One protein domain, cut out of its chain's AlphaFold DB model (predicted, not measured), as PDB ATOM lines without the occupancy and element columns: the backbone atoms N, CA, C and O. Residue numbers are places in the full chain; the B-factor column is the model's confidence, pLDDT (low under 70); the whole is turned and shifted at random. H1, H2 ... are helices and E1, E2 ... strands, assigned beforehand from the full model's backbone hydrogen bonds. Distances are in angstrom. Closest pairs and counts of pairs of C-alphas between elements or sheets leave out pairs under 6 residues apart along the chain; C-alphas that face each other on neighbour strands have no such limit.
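What this domain is: This is residues 23 to 117 of the 117 residues of an uncharacterized protein of viral metagenome (UniProt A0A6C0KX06). One strongly twisted sheet of six strands curls like part of a barrel, left open between its edge strands E2 and E3, which the short helix H1 joins along the chain. The long hairpin of E4 and E5 runs much of the length; its turn at Thr 69 and the long loop at Gly 86 mark the two far ends, and short E7 lies beside E6. The 95 printed residues hold seven named strands and one named helix, in the order E1 E2 H1 E3 E4 E5 E6 E7; the sheet is mixed, E2 E4 E5 E6 E1 E3, and the class is mostly strand. The whole is compact, with a radius of gyration of the C-alphas of 13.4 A, yet elongated, spanning 45 by 28 by 21 A.

Where its parts are: In the sheet, E4 is residues 55 to 66, 27.3 A long, and bends by 84 degrees at residue 59. E5 is residues 72 to 82, 29.0 A. E6 is residues 97 to 103, 17.3 A. E1 is residues 24 to 29, 15.8 A, beginning at C-alpha 24 (93.375, -10.020, -44.465). E3 is residues 46 to 51, 15.3 A, and E2 is residues 36 to 38. H1 is residues 39 to 45, 10.1 A. E7 is residues 113 to 116, ending at C-alpha 116 (86.590, -9.319, -30.993).

How they stand to each other: E4, E5 and E6 form a meander, each strand the antiparallel neighbour of the one before. In the hairpin of E4 and E5, at 159 degrees, N 57 and O 80 are 2.8 A apart, within hydrogen-bond range. In the hairpin of E5 and E6, at 141 degrees, N 79 and O 97 are 2.8 A apart. E6 and E1 are antiparallel at 126 degrees, with N 27 and O 98 at 2.8 A. E1 and E3 are antiparallel at 146 degrees, with N 26 and O 49 at 2.8 A. E2 and E4 are parallel at 61 degrees, with N 66 and O 37 at 3.0 A. E2 and E3 are apart. H1 is on the sheet; its closest C-alphas to E4 are those of Glu 39 and Thr 65, 5.1 A apart. Every O i to N i+4 pair of H1 is within hydrogen-bond range. E7 pairs with no named strand; its closest C-alphas to E6 are those of Val 101 and Val 113, 6.2 A apart. E4 and E7 are near each other, with 9 pairs of C-alphas within 10 A.

The domain as a whole: The two C-alphas farthest apart, those of Thr 69 and Gly 86, are 45.1 A apart. The printed part has no cut. The link from E5 to E6, residues 83 to 96, is long. The mean pLDDT of the printed part is 81.8; residues 52 to 53, 83 to 94 and 117 are under 70.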
ATOM      1  N   SER A  23      90.672 -12.880 -46.576       74.25
ATOM      2  CA  SER A  23      91.829 -12.213 -47.198       74.25
ATOM      3  C   SER A  23      92.295 -10.960 -46.445       74.25
ATOM      4  O   SER A  23      92.182  -9.840 -46.938       74.25
ATOM      5  N   THR A  24      92.822 -11.140 -45.228       84.75
ATOM      6  CA  THR A  24      93.375 -10.020 -44.465       84.75
ATOM      7  C   THR A  24      94.765  -9.653 -44.948       84.75
ATOM      8  O   THR A  24      95.683 -10.473 -44.893       84.75
ATOM      9  N   ASN A  25      94.924  -8.394 -45.346       86.56
ATOM     10  CA  ASN A  25      96.221  -7.836 -45.701       86.56
ATOM     11  C   ASN A  25      96.968  -7.434 -44.425       86.56
ATOM     12  O   ASN A  25      96.474  -6.648 -43.608       86.56
ATOM     13  N   MET A  26      98.146  -8.015 -44.262       87.69
ATOM     14  CA  MET A  26      99.097  -7.774 -43.191       87.69
ATOM     15  C   MET A  26     100.302  -7.047 -43.772       87.69
ATOM     16  O   MET A  26     100.744  -7.348 -44.873       87.69
ATOM     17  N   PHE A  27     100.848  -6.100 -43.027       89.44
ATOM     18  CA  PHE A  27     101.967  -5.276 -43.462       89.44
ATOM     19  C   PHE A  27     103.146  -5.558 -42.536       89.44
ATOM     20  O   PHE A  27     103.135  -5.148 -41.373       89.44
ATOM     21  N   GLU A  28     104.127  -6.323 -43.016       86.88
ATOM     22  CA  GLU A  28     105.348  -6.607 -42.263       86.88
ATOM     23  C   GLU A  28     106.222  -5.360 -42.199       86.88
ATOM     24  O   GLU A  28     106.447  -4.686 -43.205       86.88
ATOM     25  N   VAL A  29     106.691  -5.045 -40.994       81.69
ATOM     26  CA  VAL A  29     107.447  -3.830 -40.707       81.69
ATOM     27  C   VAL A  29     108.911  -4.042 -41.069       81.69
ATOM     28  O   VAL A  29     109.610  -4.794 -40.397       81.69
ATOM     29  N   MET A  30     109.390  -3.325 -42.086       80.06
ATOM     30  CA  MET A  30     110.794  -3.383 -42.514       80.06
ATOM     31  C   MET A  30     111.653  -2.266 -41.901       80.06
ATOM     32  O   MET A  30     112.876  -2.270 -42.046       80.06
ATOM     33  N   GLY A  31     111.038  -1.304 -41.203       74.19
ATOM     34  CA  GLY A  31     111.716  -0.121 -40.673       74.19
ATOM     35  C   GLY A  31     110.994   0.560 -39.506       74.19
ATOM     36  O   GLY A  31     110.017   0.060 -38.958       74.19
ATOM     37  N   THR A  32     111.493   1.725 -39.086       81.19
ATOM     38  CA  THR A  32     110.834   2.524 -38.041       81.19
ATOM     39  C   THR A  32     109.779   3.423 -38.669       81.19
ATOM     40  O   THR A  32     110.121   4.363 -39.375       81.19
ATOM     41  N   ILE A  33     108.507   3.165 -38.366       86.00
ATOM     42  CA  ILE A  33     107.381   3.908 -38.942       86.00
ATOM     43  C   ILE A  33     106.864   4.941 -37.925       86.00
ATOM     44  O   ILE A  33     106.519   4.563 -36.798       86.00
ATOM     45  N   PRO A  34     106.800   6.239 -38.278       89.19
ATOM     46  CA  PRO A  34     106.193   7.266 -37.434       89.19
ATOM     47  C   PRO A  34     104.692   7.035 -37.215       89.19
ATOM     48  O   PRO A  34     104.020   6.408 -38.027       89.19
ATOM     49  N   ALA A  35     104.131   7.612 -36.149       88.50
ATOM     50  CA  ALA A  35     102.698   7.488 -35.852       88.50
ATOM     51  C   ALA A  35     101.789   8.100 -36.939       88.50
ATOM     52  O   ALA A  35     100.651   7.662 -37.103       88.50
ATOM     53  N   ILE A  36     102.280   9.107 -37.668       93.31
ATOM     54  CA  ILE A  36     101.584   9.749 -38.786       93.31
ATOM     55  C   ILE A  36     102.557   9.848 -39.956       93.31
ATOM     56  O   ILE A  36     103.664  10.361 -39.795       93.31
ATOM     57  N   VAL A  37     102.156   9.352 -41.124       94.75
ATOM     58  CA  VAL A  37     103.036   9.218 -42.293       94.75
ATOM     59  C   VAL A  37     102.219   9.296 -43.593       94.75
ATOM     60  O   VAL A  37     101.058   8.891 -43.606       94.75
ATOM     61  N   PRO A  38     102.760   9.823 -44.707       93.69
ATOM     62  CA  PRO A  38     102.101   9.708 -46.006       93.69
ATOM     63  C   PRO A  38     101.892   8.243 -46.414       93.69
ATOM     64  O   PRO A  38     102.747   7.400 -46.154       93.69
ATOM     65  N   GLU A  39     100.789   7.934 -47.100       88.88
ATOM     66  CA  GLU A  39     100.485   6.554 -47.526       88.88
ATOM     67  C   GLU A  39     101.609   5.920 -48.361       88.88
ATOM     68  O   GLU A  39     101.961   4.764 -48.145       88.88
ATOM     69  N   SER A  40     102.242   6.688 -49.249       89.50
ATOM     70  CA  SER A  40     103.363   6.206 -50.062       89.50
ATOM     71  C   SER A  40     104.585   5.796 -49.236       89.50
ATOM     72  O   SER A  40     105.242   4.821 -49.581       89.50
ATOM     73  N   ALA A  41     104.874   6.514 -48.148       90.25
ATOM     74  CA  ALA A  41     105.978   6.189 -47.248       90.25
ATOM     75  C   ALA A  41     105.638   4.989 -46.347       90.25
ATOM     76  O   ALA A  41     106.495   4.162 -46.061       90.25
ATOM     77  N   PHE A  42     104.369   4.829 -45.957       89.94
ATOM     78  CA  PHE A  42     103.932   3.613 -45.267       89.94
ATOM     79  C   PHE A  42     104.112   2.368 -46.146       89.94
ATOM     80  O   PHE A  42     104.662   1.368 -45.694       89.94
ATOM     81  N   LEU A  43     103.683   2.443 -47.410       87.31
ATOM     82  CA  LEU A  43     103.790   1.339 -48.366       87.31
ATOM     83  C   LEU A  43     105.231   1.063 -48.826       87.31
ATOM     84  O   LEU A  43     105.496  -0.036 -49.298       87.31
ATOM     85  N   SER A  44     106.162   2.017 -48.702       87.12
ATOM     86  CA  SER A  44     107.584   1.761 -48.978       87.12
ATOM     87  C   SER A  44     108.293   1.041 -47.833       87.12
ATOM     88  O   SER A  44     109.205   0.257 -48.084       87.12
ATOM     89  N   ASP A  45     107.872   1.297 -46.591       86.75
ATOM     90  CA  ASP A  45     108.492   0.746 -45.377       86.75
ATOM     91  C   ASP A  45     107.808  -0.544 -44.885       86.75
ATOM     92  O   ASP A  45     108.223  -1.134 -43.879       86.75
ATOM     93  N   CYS A  46     106.761  -0.988 -45.589       86.38
ATOM     94  CA  CYS A  46     106.009  -2.200 -45.290       86.38
ATOM     95  C   CYS A  46     105.953  -3.154 -46.483       86.38
ATOM     96  O   CYS A  46     105.706  -2.736 -47.612       86.38
ATOM     97  N   ALA A  47     106.063  -4.455 -46.216       83.75
ATOM     98  CA  ALA A  47     105.772  -5.496 -47.199       83.75
ATOM     99  C   ALA A  47     104.376  -6.083 -46.949       83.75
ATOM    100  O   ALA A  47     104.088  -6.589 -45.862       83.75
ATOM    101  N   GLU A  48     103.498  -6.017 -47.949       83.81
ATOM    102  CA  GLU A  48     102.157  -6.595 -47.861       83.81
ATOM    103  C   GLU A  48     102.207  -8.123 -48.002       83.81
ATOM    104  O   GLU A  48     102.771  -8.668 -48.948       83.81
ATOM    105  N   THR A  49     101.594  -8.818 -47.049       82.38
ATOM    106  CA  THR A  49     101.420 -10.270 -47.010       82.38
ATOM    107  C   THR A  49      99.957 -10.580 -46.721       82.38
ATOM    108  O   THR A  49      99.299  -9.867 -45.969       82.38
ATOM    109  N   VAL A  50      99.419 -11.651 -47.302       70.81
ATOM    110  CA  VAL A  50      98.013 -12.031 -47.111       70.81
ATOM    111  C   VAL A  50      97.920 -13.229 -46.172       70.81
ATOM    112  O   VAL A  50      98.611 -14.227 -46.364       70.81
ATOM    113  N   SER A  51      97.032 -13.150 -45.181       71.00
ATOM    114  CA  SER A  51      96.695 -14.264 -44.290       71.00
ATOM    115  C   SER A  51      95.180 -14.408 -44.146       71.00
ATOM    116  O   SER A  51      94.425 -13.437 -44.256       71.00
ATOM    117  N   SER A  52      94.712 -15.630 -43.892       67.19
ATOM    118  CA  SER A  52      93.303 -15.931 -43.633       67.19
ATOM    119  C   SER A  52      93.136 -16.707 -42.325       67.19
ATOM    120  O   SER A  52      94.035 -17.417 -41.877       67.19
ATOM    121  N   GLY A  53      91.982 -16.533 -41.671       69.69
ATOM    122  CA  GLY A  53      91.584 -17.336 -40.506       69.69
ATOM    123  C   GLY A  53      92.403 -17.124 -39.227       69.69
ATOM    124  O   GLY A  53      92.362 -17.969 -38.337       69.69
ATOM    125  N   SER A  54      93.145 -16.020 -39.123       80.56
ATOM    126  CA  SER A  54      94.013 -15.733 -37.977       80.56
ATOM    127  C   SER A  54      93.345 -14.836 -36.931       80.56
ATOM    128  O   SER A  54      92.567 -13.942 -37.264       80.56
ATOM    129  N   ILE A  55      93.680 -15.055 -35.659       84.69
ATOM    130  CA  ILE A  55      93.362 -14.133 -34.563       84.69
ATOM    131  C   ILE A  55      94.609 -13.305 -34.275       84.69
ATOM    132  O   ILE A  55      95.725 -13.822 -34.251       84.69
ATOM    133  N   PHE A  56      94.411 -12.016 -34.056       85.50
ATOM    134  CA  PHE A  56      95.454 -11.047 -33.790       85.50
ATOM    135  C   PHE A  56      95.267 -10.424 -32.413       85.50
ATOM    136  O   PHE A  56      94.157 -10.094 -31.996       85.50
ATOM    137  N   ARG A  57      96.382 -10.204 -31.729       82.56
ATOM    138  CA  ARG A  57      96.476  -9.415 -30.508       82.56
ATOM    139  C   ARG A  57      96.902  -7.997 -30.858       82.56
ATOM    140  O   ARG A  57      97.933  -7.824 -31.497       82.56
ATOM    141  N   ASP A  58      96.158  -7.000 -30.393       84.88
ATOM    142  CA  ASP A  58      96.553  -5.591 -30.472       84.88
ATOM    143  C   ASP A  58      97.722  -5.307 -29.514       84.88
ATOM    144  O   ASP A  58      97.648  -5.604 -28.317       84.88
ATOM    145  N   LEU A  59      98.804  -4.733 -30.045       81.31
ATOM    146  CA  LEU A  59      99.994  -4.340 -29.287       81.31
ATOM    147  C   LEU A  59      99.943  -2.876 -28.811       81.31
ATOM    148  O   LEU A  59     100.880  -2.400 -28.172       81.31
ATOM    149  N   GLY A  60      98.859  -2.149 -29.102       80.19
ATOM    150  CA  GLY A  60      98.597  -0.800 -28.594       80.19
ATOM    151  C   GLY A  60      99.329   0.323 -29.331       80.19
ATOM    152  O   GLY A  60      99.291   1.468 -28.880       80.19
ATOM    153  N   LYS A  61      99.985   0.021 -30.456       85.19
ATOM    154  CA  LYS A  61     100.567   1.018 -31.366       85.19
ATOM    155  C   LYS A  61      99.733   1.109 -32.635       85.19
ATOM    156  O   LYS A  61      99.258   0.097 -33.139       85.19
ATOM    157  N   SER A  62      99.599   2.313 -33.171       90.38
ATOM    158  CA  SER A  62      98.893   2.550 -34.425       90.38
ATOM    159  C   SER A  62      99.623   3.563 -35.289       90.38
ATOM    160  O   SER A  62     100.259   4.480 -34.770       90.38
ATOM    161  N   VAL A  63      99.474   3.406 -36.597       92.06
ATOM    162  CA  VAL A  63      99.955   4.338 -37.612       92.06
ATOM    163  C   VAL A  63      98.755   4.844 -38.394       92.06
ATOM    164  O   VAL A  63      97.930   4.056 -38.859       92.06
ATOM    165  N   THR A  64      98.650   6.158 -38.540       94.56
ATOM    166  CA  THR A  64      97.629   6.796 -39.367       94.56
ATOM    167  C   THR A  64      98.279   7.348 -40.622       94.56
ATOM    168  O   THR A  64      99.234   8.122 -40.548       94.56
ATOM    169  N   THR A  65      97.760   6.957 -41.781       94.50
ATOM    170  CA  THR A  65      98.218   7.516 -43.046       94.50
ATOM    171  C   THR A  65      97.467   8.792 -43.384       94.50
ATOM    172  O   THR A  65      96.286   8.948 -43.056       94.50
ATOM    173  N   ILE A  66      98.168   9.717 -44.035       94.94
ATOM    174  CA  ILE A  66      97.608  10.975 -44.527       94.94
ATOM    175  C   ILE A  66      97.783  11.103 -46.037       94.94
ATOM    176  O   ILE A  66      98.750  10.597 -46.615       94.94
ATOM    177  N   ASN A  67      96.851  11.802 -46.680       91.88
ATOM    178  CA  ASN A  67      96.993  12.203 -48.076       91.88
ATOM    179  C   ASN A  67      97.865  13.468 -48.214       91.88
ATOM    180  O   ASN A  67      98.303  14.067 -47.231       91.88
ATOM    181  N   ALA A  68      98.069  13.920 -49.456       89.19
ATOM    182  CA  ALA A  68      98.835  15.130 -49.758       89.19
ATOM    183  C   ALA A  68      98.257  16.418 -49.131       89.19
ATOM    184  O   ALA A  68      98.980  17.400 -48.991       89.19
ATOM    185  N   THR A  69      96.976  16.424 -48.742       90.62
ATOM    186  CA  THR A  69      96.322  17.560 -48.074       90.62
ATOM    187  C   THR A  69      96.323  17.446 -46.545       90.62
ATOM    188  O   THR A  69      95.737  18.294 -45.877       90.62
ATOM    189  N   GLY A  70      96.978  16.427 -45.974       86.88
ATOM    190  CA  GLY A  70      97.080  16.210 -44.527       86.88
ATOM    191  C   GLY A  70      95.847  15.565 -43.885       86.88
ATOM    192  O   GLY A  70      95.760  15.487 -42.662       86.88
ATOM    193  N   VAL A  71      94.890  15.095 -44.685       92.12
ATOM    194  CA  VAL A  71      93.679  14.423 -44.202       92.12
ATOM    195  C   VAL A  71      93.977  12.950 -43.944       92.12
ATOM    196  O   VAL A  71      94.624  12.292 -44.759       92.12
ATOM    197  N   HIS A  72      93.476  12.428 -42.824       92.81
ATOM    198  CA  HIS A  72      93.623  11.023 -42.448       92.81
ATOM    199  C   HIS A  72      92.889  10.116 -43.442       92.81
ATOM    200  O   HIS A  72      91.686  10.275 -43.652       92.81
ATOM    201  N   THR A  73      93.594   9.148 -44.027       93.38
ATOM    202  CA  THR A  73      93.023   8.223 -45.015       93.38
ATOM    203  C   THR A  73      92.819   6.826 -44.458       93.38
ATOM    204  O   THR A  73      91.784   6.223 -44.724       93.38
ATOM    205  N   GLN A  74      93.770   6.286 -43.695       92.50
ATOM    206  CA  GLN A  74      93.680   4.931 -43.145       92.50
ATOM    207  C   GLN A  74      94.333   4.866 -41.763       92.50
ATOM    208  O   GLN A  74      95.158   5.702 -41.398       92.50
ATOM    209  N   THR A  75      93.943   3.882 -40.956       92.81
ATOM    210  CA  THR A  75      94.605   3.585 -39.680       92.81
ATOM    211  C   THR A  75      94.956   2.113 -39.610       92.81
ATOM    212  O   THR A  75      94.111   1.243 -39.843       92.81
ATOM    213  N   PHE A  76      96.204   1.856 -39.248       92.06
ATOM    214  CA  PHE A  76      96.773   0.538 -39.068       92.06
ATOM    215  C   PHE A  76      97.123   0.325 -37.600       92.06
ATOM    216  O   PHE A  76      97.692   1.211 -36.966       92.06
ATOM    217  N   CYS A  77      96.806  -0.845 -37.058       90.62
ATOM    218  CA  CYS A  77      97.195  -1.244 -35.707       90.62
ATOM    219  C   CYS A  77      98.320  -2.266 -35.775       90.62
ATOM    220  O   CYS A  77      98.264  -3.187 -36.589       90.62
ATOM    221  N   LEU A  78      99.321  -2.098 -34.913       87.94
ATOM    222  CA  LEU A  78     100.376  -3.078 -34.732       87.94
ATOM    223  C   LEU A  78      99.797  -4.264 -33.971       87.94
ATOM    224  O   LEU A  78      99.265  -4.115 -32.868       87.94
ATOM    225  N   VAL A  79      99.920  -5.437 -34.564       86.44
ATOM    226  CA  VAL A  79      99.367  -6.669 -34.046       86.44
ATOM    227  C   VAL A  79     100.380  -7.794 -34.042       86.44
ATOM    228  O   VAL A  79     101.364  -7.795 -34.779       86.44
ATOM    229  N   GLN A  80     100.081  -8.795 -33.227       84.06
ATOM    230  CA  GLN A  80     100.769 -10.071 -33.216       84.06
ATOM    231  C   GLN A  80      99.774 -11.192 -33.498       84.06
ATOM    232  O   GLN A  80      98.705 -11.244 -32.890       84.06
ATOM    233  N   GLN A  81     100.115 -12.094 -34.414       80.88
ATOM    234  CA  GLN A  81      99.296 -13.268 -34.696       80.88
ATOM    235  C   GLN A  81      99.313 -14.238 -33.507       80.88
ATOM    236  O   GLN A  81     100.365 -14.537 -32.943       80.88
ATOM    237  N   GLN A  82      98.140 -14.741 -33.134       76.31
ATOM    238  CA  GLN A  82      97.967 -15.745 -32.095       76.31
ATOM    239  C   GLN A  82      98.011 -17.146 -32.721       76.31
ATOM    240  O   GLN A  82      97.092 -17.554 -33.431       76.31
ATOM    241  N   ASN A  83      99.059 -17.912 -32.425       69.19
ATOM    242  CA  ASN A  83      99.181 -19.313 -32.830       69.19
ATOM    243  C   ASN A  83      98.580 -20.244 -31.769       69.19
ATOM    244  O   ASN A  83      99.270 -20.779 -30.900       69.19
ATOM    245  N   GLY A  84      97.260 -20.419 -31.836       64.81
ATOM    246  CA  GLY A  84      96.500 -21.310 -30.958       64.81
ATOM    247  C   GLY A  84      96.312 -20.783 -29.528       64.81
ATOM    248  O   GLY A  84      96.926 -19.800 -29.110       64.81
ATOM    249  N   GLY A  85      95.461 -21.464 -28.754       58.47
ATOM    250  CA  GLY A  85      95.049 -21.018 -27.412       58.47
ATOM    251  C   GLY A  85      96.182 -20.910 -26.381       58.47
ATOM    252  O   GLY A  85      96.045 -20.192 -25.401       58.47
ATOM    253  N   GLY A  86      97.324 -21.571 -26.610       54.81
ATOM    254  CA  GLY A  86      98.496 -21.518 -25.725       54.81
ATOM    255  C   GLY A  86      99.472 -20.367 -26.000       54.81
ATOM    256  O   GLY A  86     100.365 -20.131 -25.191       54.81
ATOM    257  N   SER A  87      99.313 -19.645 -27.113       56.22
ATOM    258  CA  SER A  87     100.148 -18.476 -27.442       56.22
ATOM    259  C   SER A  87      99.683 -17.191 -26.746       56.22
ATOM    260  O   SER A  87     100.263 -16.123 -26.942       56.22
ATOM    261  N   GLU A  88      98.668 -17.279 -25.877       52.62
ATOM    262  CA  GLU A  88      98.272 -16.179 -25.008       52.62
ATOM    263  C   GLU A  88      99.385 -15.841 -24.003       52.62
ATOM    264  O   GLU A  88      99.413 -16.328 -22.879       52.62
ATOM    265  N   GLY A  89     100.314 -14.970 -24.406       48.72
ATOM    266  CA  GLY A  89     101.387 -14.474 -23.537       48.72
ATOM    267  C   GLY A  89     102.772 -15.055 -23.805       48.72
ATOM    268  O   GLY A  89     103.670 -14.815 -23.003       48.72
ATOM    269  N   VAL A  90     102.966 -15.777 -24.911       49.22
ATOM    270  CA  VAL A  90     104.301 -16.187 -25.359       49.22
ATOM    271  C   VAL A  90     104.605 -15.468 -26.662       49.22
ATOM    272  O   VAL A  90     103.834 -15.551 -27.612       49.22
ATOM    273  N   ASP A  91     105.722 -14.749 -26.683       51.75
ATOM    274  CA  ASP A  91     106.248 -14.074 -27.864       51.75
ATOM    275  C   ASP A  91     106.801 -15.153 -28.809       51.75
ATOM    276  O   ASP A  91     107.978 -15.517 -28.760       51.75
ATOM    277  N   VAL A  92     105.922 -15.806 -29.576       52.16
ATOM    278  CA  VAL A  92     106.303 -16.929 -30.447       52.16
ATOM    279  C   VAL A  92     106.939 -16.379 -31.721       52.16
ATOM    280  O   VAL A  92     106.373 -16.556 -32.785       52.16
ATOM    281  N   GLY A  93     108.065 -15.665 -31.607       52.09
ATOM    282  CA  GLY A  93     109.033 -15.362 -32.675       52.09
ATOM    283  C   GLY A  93     108.515 -14.796 -34.006       52.09
ATOM    284  O   GLY A  93     109.276 -14.744 -34.965       52.09
ATOM    285  N   ILE A  94     107.244 -14.416 -34.093       58.41
ATOM    286  CA  ILE A  94     106.612 -13.908 -35.301       58.41
ATOM    287  C   ILE A  94     106.717 -12.391 -35.258       58.41
ATOM    288  O   ILE A  94     106.287 -11.766 -34.283       58.41
ATOM    289  N   SER A  95     107.290 -11.828 -36.324       70.69
ATOM    290  CA  SER A  95     107.389 -10.390 -36.544       70.69
ATOM    291  C   SER A  95     106.030  -9.728 -36.301       70.69
ATOM    292  O   SER A  95     105.011 -10.233 -36.770       70.69
ATOM    293  N   PRO A  96     105.960  -8.613 -35.560       77.50
ATOM    294  CA  PRO A  96     104.715  -7.877 -35.444       77.50
ATOM    295  C   PRO A  96     104.343  -7.294 -36.814       77.50
ATOM    296  O   PRO A  96     105.202  -6.823 -37.561       77.50
ATOM    297  N   PHE A  97     103.053  -7.302 -37.129       87.00
ATOM    298  CA  PHE A  97     102.525  -6.814 -38.401       87.00
ATOM    299  C   PHE A  97     101.579  -5.651 -38.161       87.00
ATOM    300  O   PHE A  97     100.951  -5.560 -37.111       87.00
ATOM    301  N   TYR A  98     101.413  -4.788 -39.150       90.00
ATOM    302  CA  TYR A  98     100.306  -3.848 -39.175       90.00
ATOM    303  C   TYR A  98      99.102  -4.462 -39.888       90.00
ATOM    304  O   TYR A  98      99.238  -5.086 -40.937       90.00
ATOM    305  N   VAL A  99      97.907  -4.261 -39.336       90.62
ATOM    306  CA  VAL A  99      96.635  -4.579 -40.005       90.62
ATOM    307  C   VAL A  99      95.762  -3.339 -40.064       90.62
ATOM    308  O   VAL A  99      95.747  -2.526 -39.138       90.62
ATOM    309  N   ARG A 100      95.022  -3.181 -41.160       90.12
ATOM    310  CA  ARG A 100      94.152  -2.024 -41.371       90.12
ATOM    311  C   ARG A 100      92.878  -2.170 -40.547       90.12
ATOM    312  O   ARG A 100      92.109  -3.097 -40.771       90.12
ATOM    313  N   VAL A 101      92.631  -1.232 -39.634       90.50
ATOM    314  CA  VAL A 101      91.445  -1.217 -38.753       90.50
ATOM    315  C   VAL A 101      90.414  -0.161 -39.143       90.50
ATOM    316  O   VAL A 101      89.276  -0.209 -38.681       90.50
ATOM    317  N   TRP A 102      90.804   0.811 -39.967       91.19
ATOM    318  CA  TRP A 102      89.921   1.857 -40.473       91.19
ATOM    319  C   TRP A 102      90.423   2.394 -41.817       91.19
ATOM    320  O   TRP A 102      91.633   2.469 -42.044       91.19
ATOM    321  N   ALA A 103      89.490   2.800 -42.676       89.69
ATOM    322  CA  ALA A 103      89.746   3.495 -43.930       89.69
ATOM    323  C   ALA A 103      88.665   4.554 -44.179       89.69
ATOM    324  O   ALA A 103      87.491   4.323 -43.882       89.69
ATOM    325  N   ALA A 104      89.060   5.688 -44.755       88.75
ATOM    326  CA  ALA A 104      88.161   6.760 -45.168       88.75
ATOM    327  C   ALA A 104      87.263   6.335 -46.341       88.75
ATOM    328  O   ALA A 104      86.089   6.694 -46.374       88.75
ATOM    329  N   ASP A 105      87.810   5.547 -47.270       88.06
ATOM    330  CA  ASP A 105      87.071   4.923 -48.368       88.06
ATOM    331  C   ASP A 105      87.057   3.394 -48.188       88.06
ATOM    332  O   ASP A 105      87.967   2.707 -48.658       88.06
ATOM    333  N   PRO A 106      86.044   2.842 -47.497       82.06
ATOM    334  CA  PRO A 106      85.938   1.407 -47.264       82.06
ATOM    335  C   PRO A 106      85.551   0.613 -48.521       82.06
ATOM    336  O   PRO A 106      85.643  -0.611 -48.494       82.06
ATOM    337  N   ILE A 107      85.104   1.273 -49.601       84.50
ATOM    338  CA  ILE A 107      84.759   0.602 -50.863       84.50
ATOM    339  C   ILE A 107      86.047   0.228 -51.594       84.50
ATOM    340  O   ILE A 107      86.215  -0.917 -52.007       84.50
ATOM    341  N   THR A 108      86.970   1.182 -51.713       84.69
ATOM    342  CA  THR A 108      88.261   0.967 -52.383       84.69
ATOM    343  C   THR A 108      89.275   0.279 -51.469       84.69
ATOM    344  O   THR A 108      90.076  -0.533 -51.924       84.69
ATOM    345  N   ASN A 109      89.244   0.586 -50.170       84.69
ATOM    346  CA  ASN A 109      90.180   0.084 -49.169       84.69
ATOM    347  C   ASN A 109      89.422  -0.558 -48.000       84.69
ATOM    348  O   ASN A 109      89.335   0.040 -46.923       84.69
ATOM    349  N   PRO A 110      88.872  -1.772 -48.174       84.88
ATOM    350  CA  PRO A 110      88.098  -2.415 -47.124       84.88
ATOM    351  C   PRO A 110      88.946  -2.634 -45.865       84.88
ATOM    352  O   PRO A 110      90.141  -2.940 -45.927       84.88
ATOM    353  N   VAL A 111      88.311  -2.467 -44.705       88.25
ATOM    354  CA  VAL A 111      88.881  -2.874 -43.418       88.25
ATOM    355  C   VAL A 111      88.860  -4.394 -43.371       88.25
ATOM    356  O   VAL A 111      87.812  -5.009 -43.546       88.25
ATOM    357  N   THR A 112      90.020  -4.996 -43.143       86.69
ATOM    358  CA  THR A 112      90.209  -6.441 -43.278       86.69
ATOM    359  C   THR A 112      90.180  -7.190 -41.952       86.69
ATOM    360  O   THR A 112      90.291  -8.408 -41.935       86.69
ATOM    361  N   VAL A 113      89.990  -6.501 -40.829       88.31
ATOM    362  CA  VAL A 113      89.872  -7.126 -39.506       88.31
ATOM    363  C   VAL A 113      88.647  -6.613 -38.763       88.31
ATOM    364  O   VAL A 113      88.260  -5.455 -38.901       88.31
ATOM    365  N   ALA A 114      88.052  -7.460 -37.927       85.31
ATOM    366  CA  ALA A 114      86.982  -7.068 -37.015       85.31
ATOM    367  C   ALA A 114      87.464  -7.124 -35.562       85.31
ATOM    368  O   ALA A 114      88.312  -7.942 -35.213       85.31
ATOM    369  N   ARG A 115      86.926  -6.257 -34.696       82.06
ATOM    370  CA  ARG A 115      87.200  -6.319 -33.252       82.06
ATOM    371  C   ARG A 115      86.451  -7.482 -32.619       82.06
ATOM    372  O   ARG A 115      85.269  -7.676 -32.890       82.06
ATOM    373  N   LEU A 116      87.145  -8.219 -31.764       75.12
ATOM    374  CA  LEU A 116      86.590  -9.319 -30.993       75.12
ATOM    375  C   LEU A 116      86.313  -8.819 -29.568       75.12
ATOM    376  O   LEU A 116      87.214  -8.824 -28.733       75.12
ATOM    377  N   GLY A 117      85.073  -8.369 -29.328       58.69
ATOM    378  CA  GLY A 117      84.616  -7.831 -28.036       58.69
ATOM    379  C   GLY A 117      84.878  -6.343 -27.852       58.69
ATOM    380  O   GLY A 117      86.062  -5.942 -27.787       58.69
TER     381      GLY A 117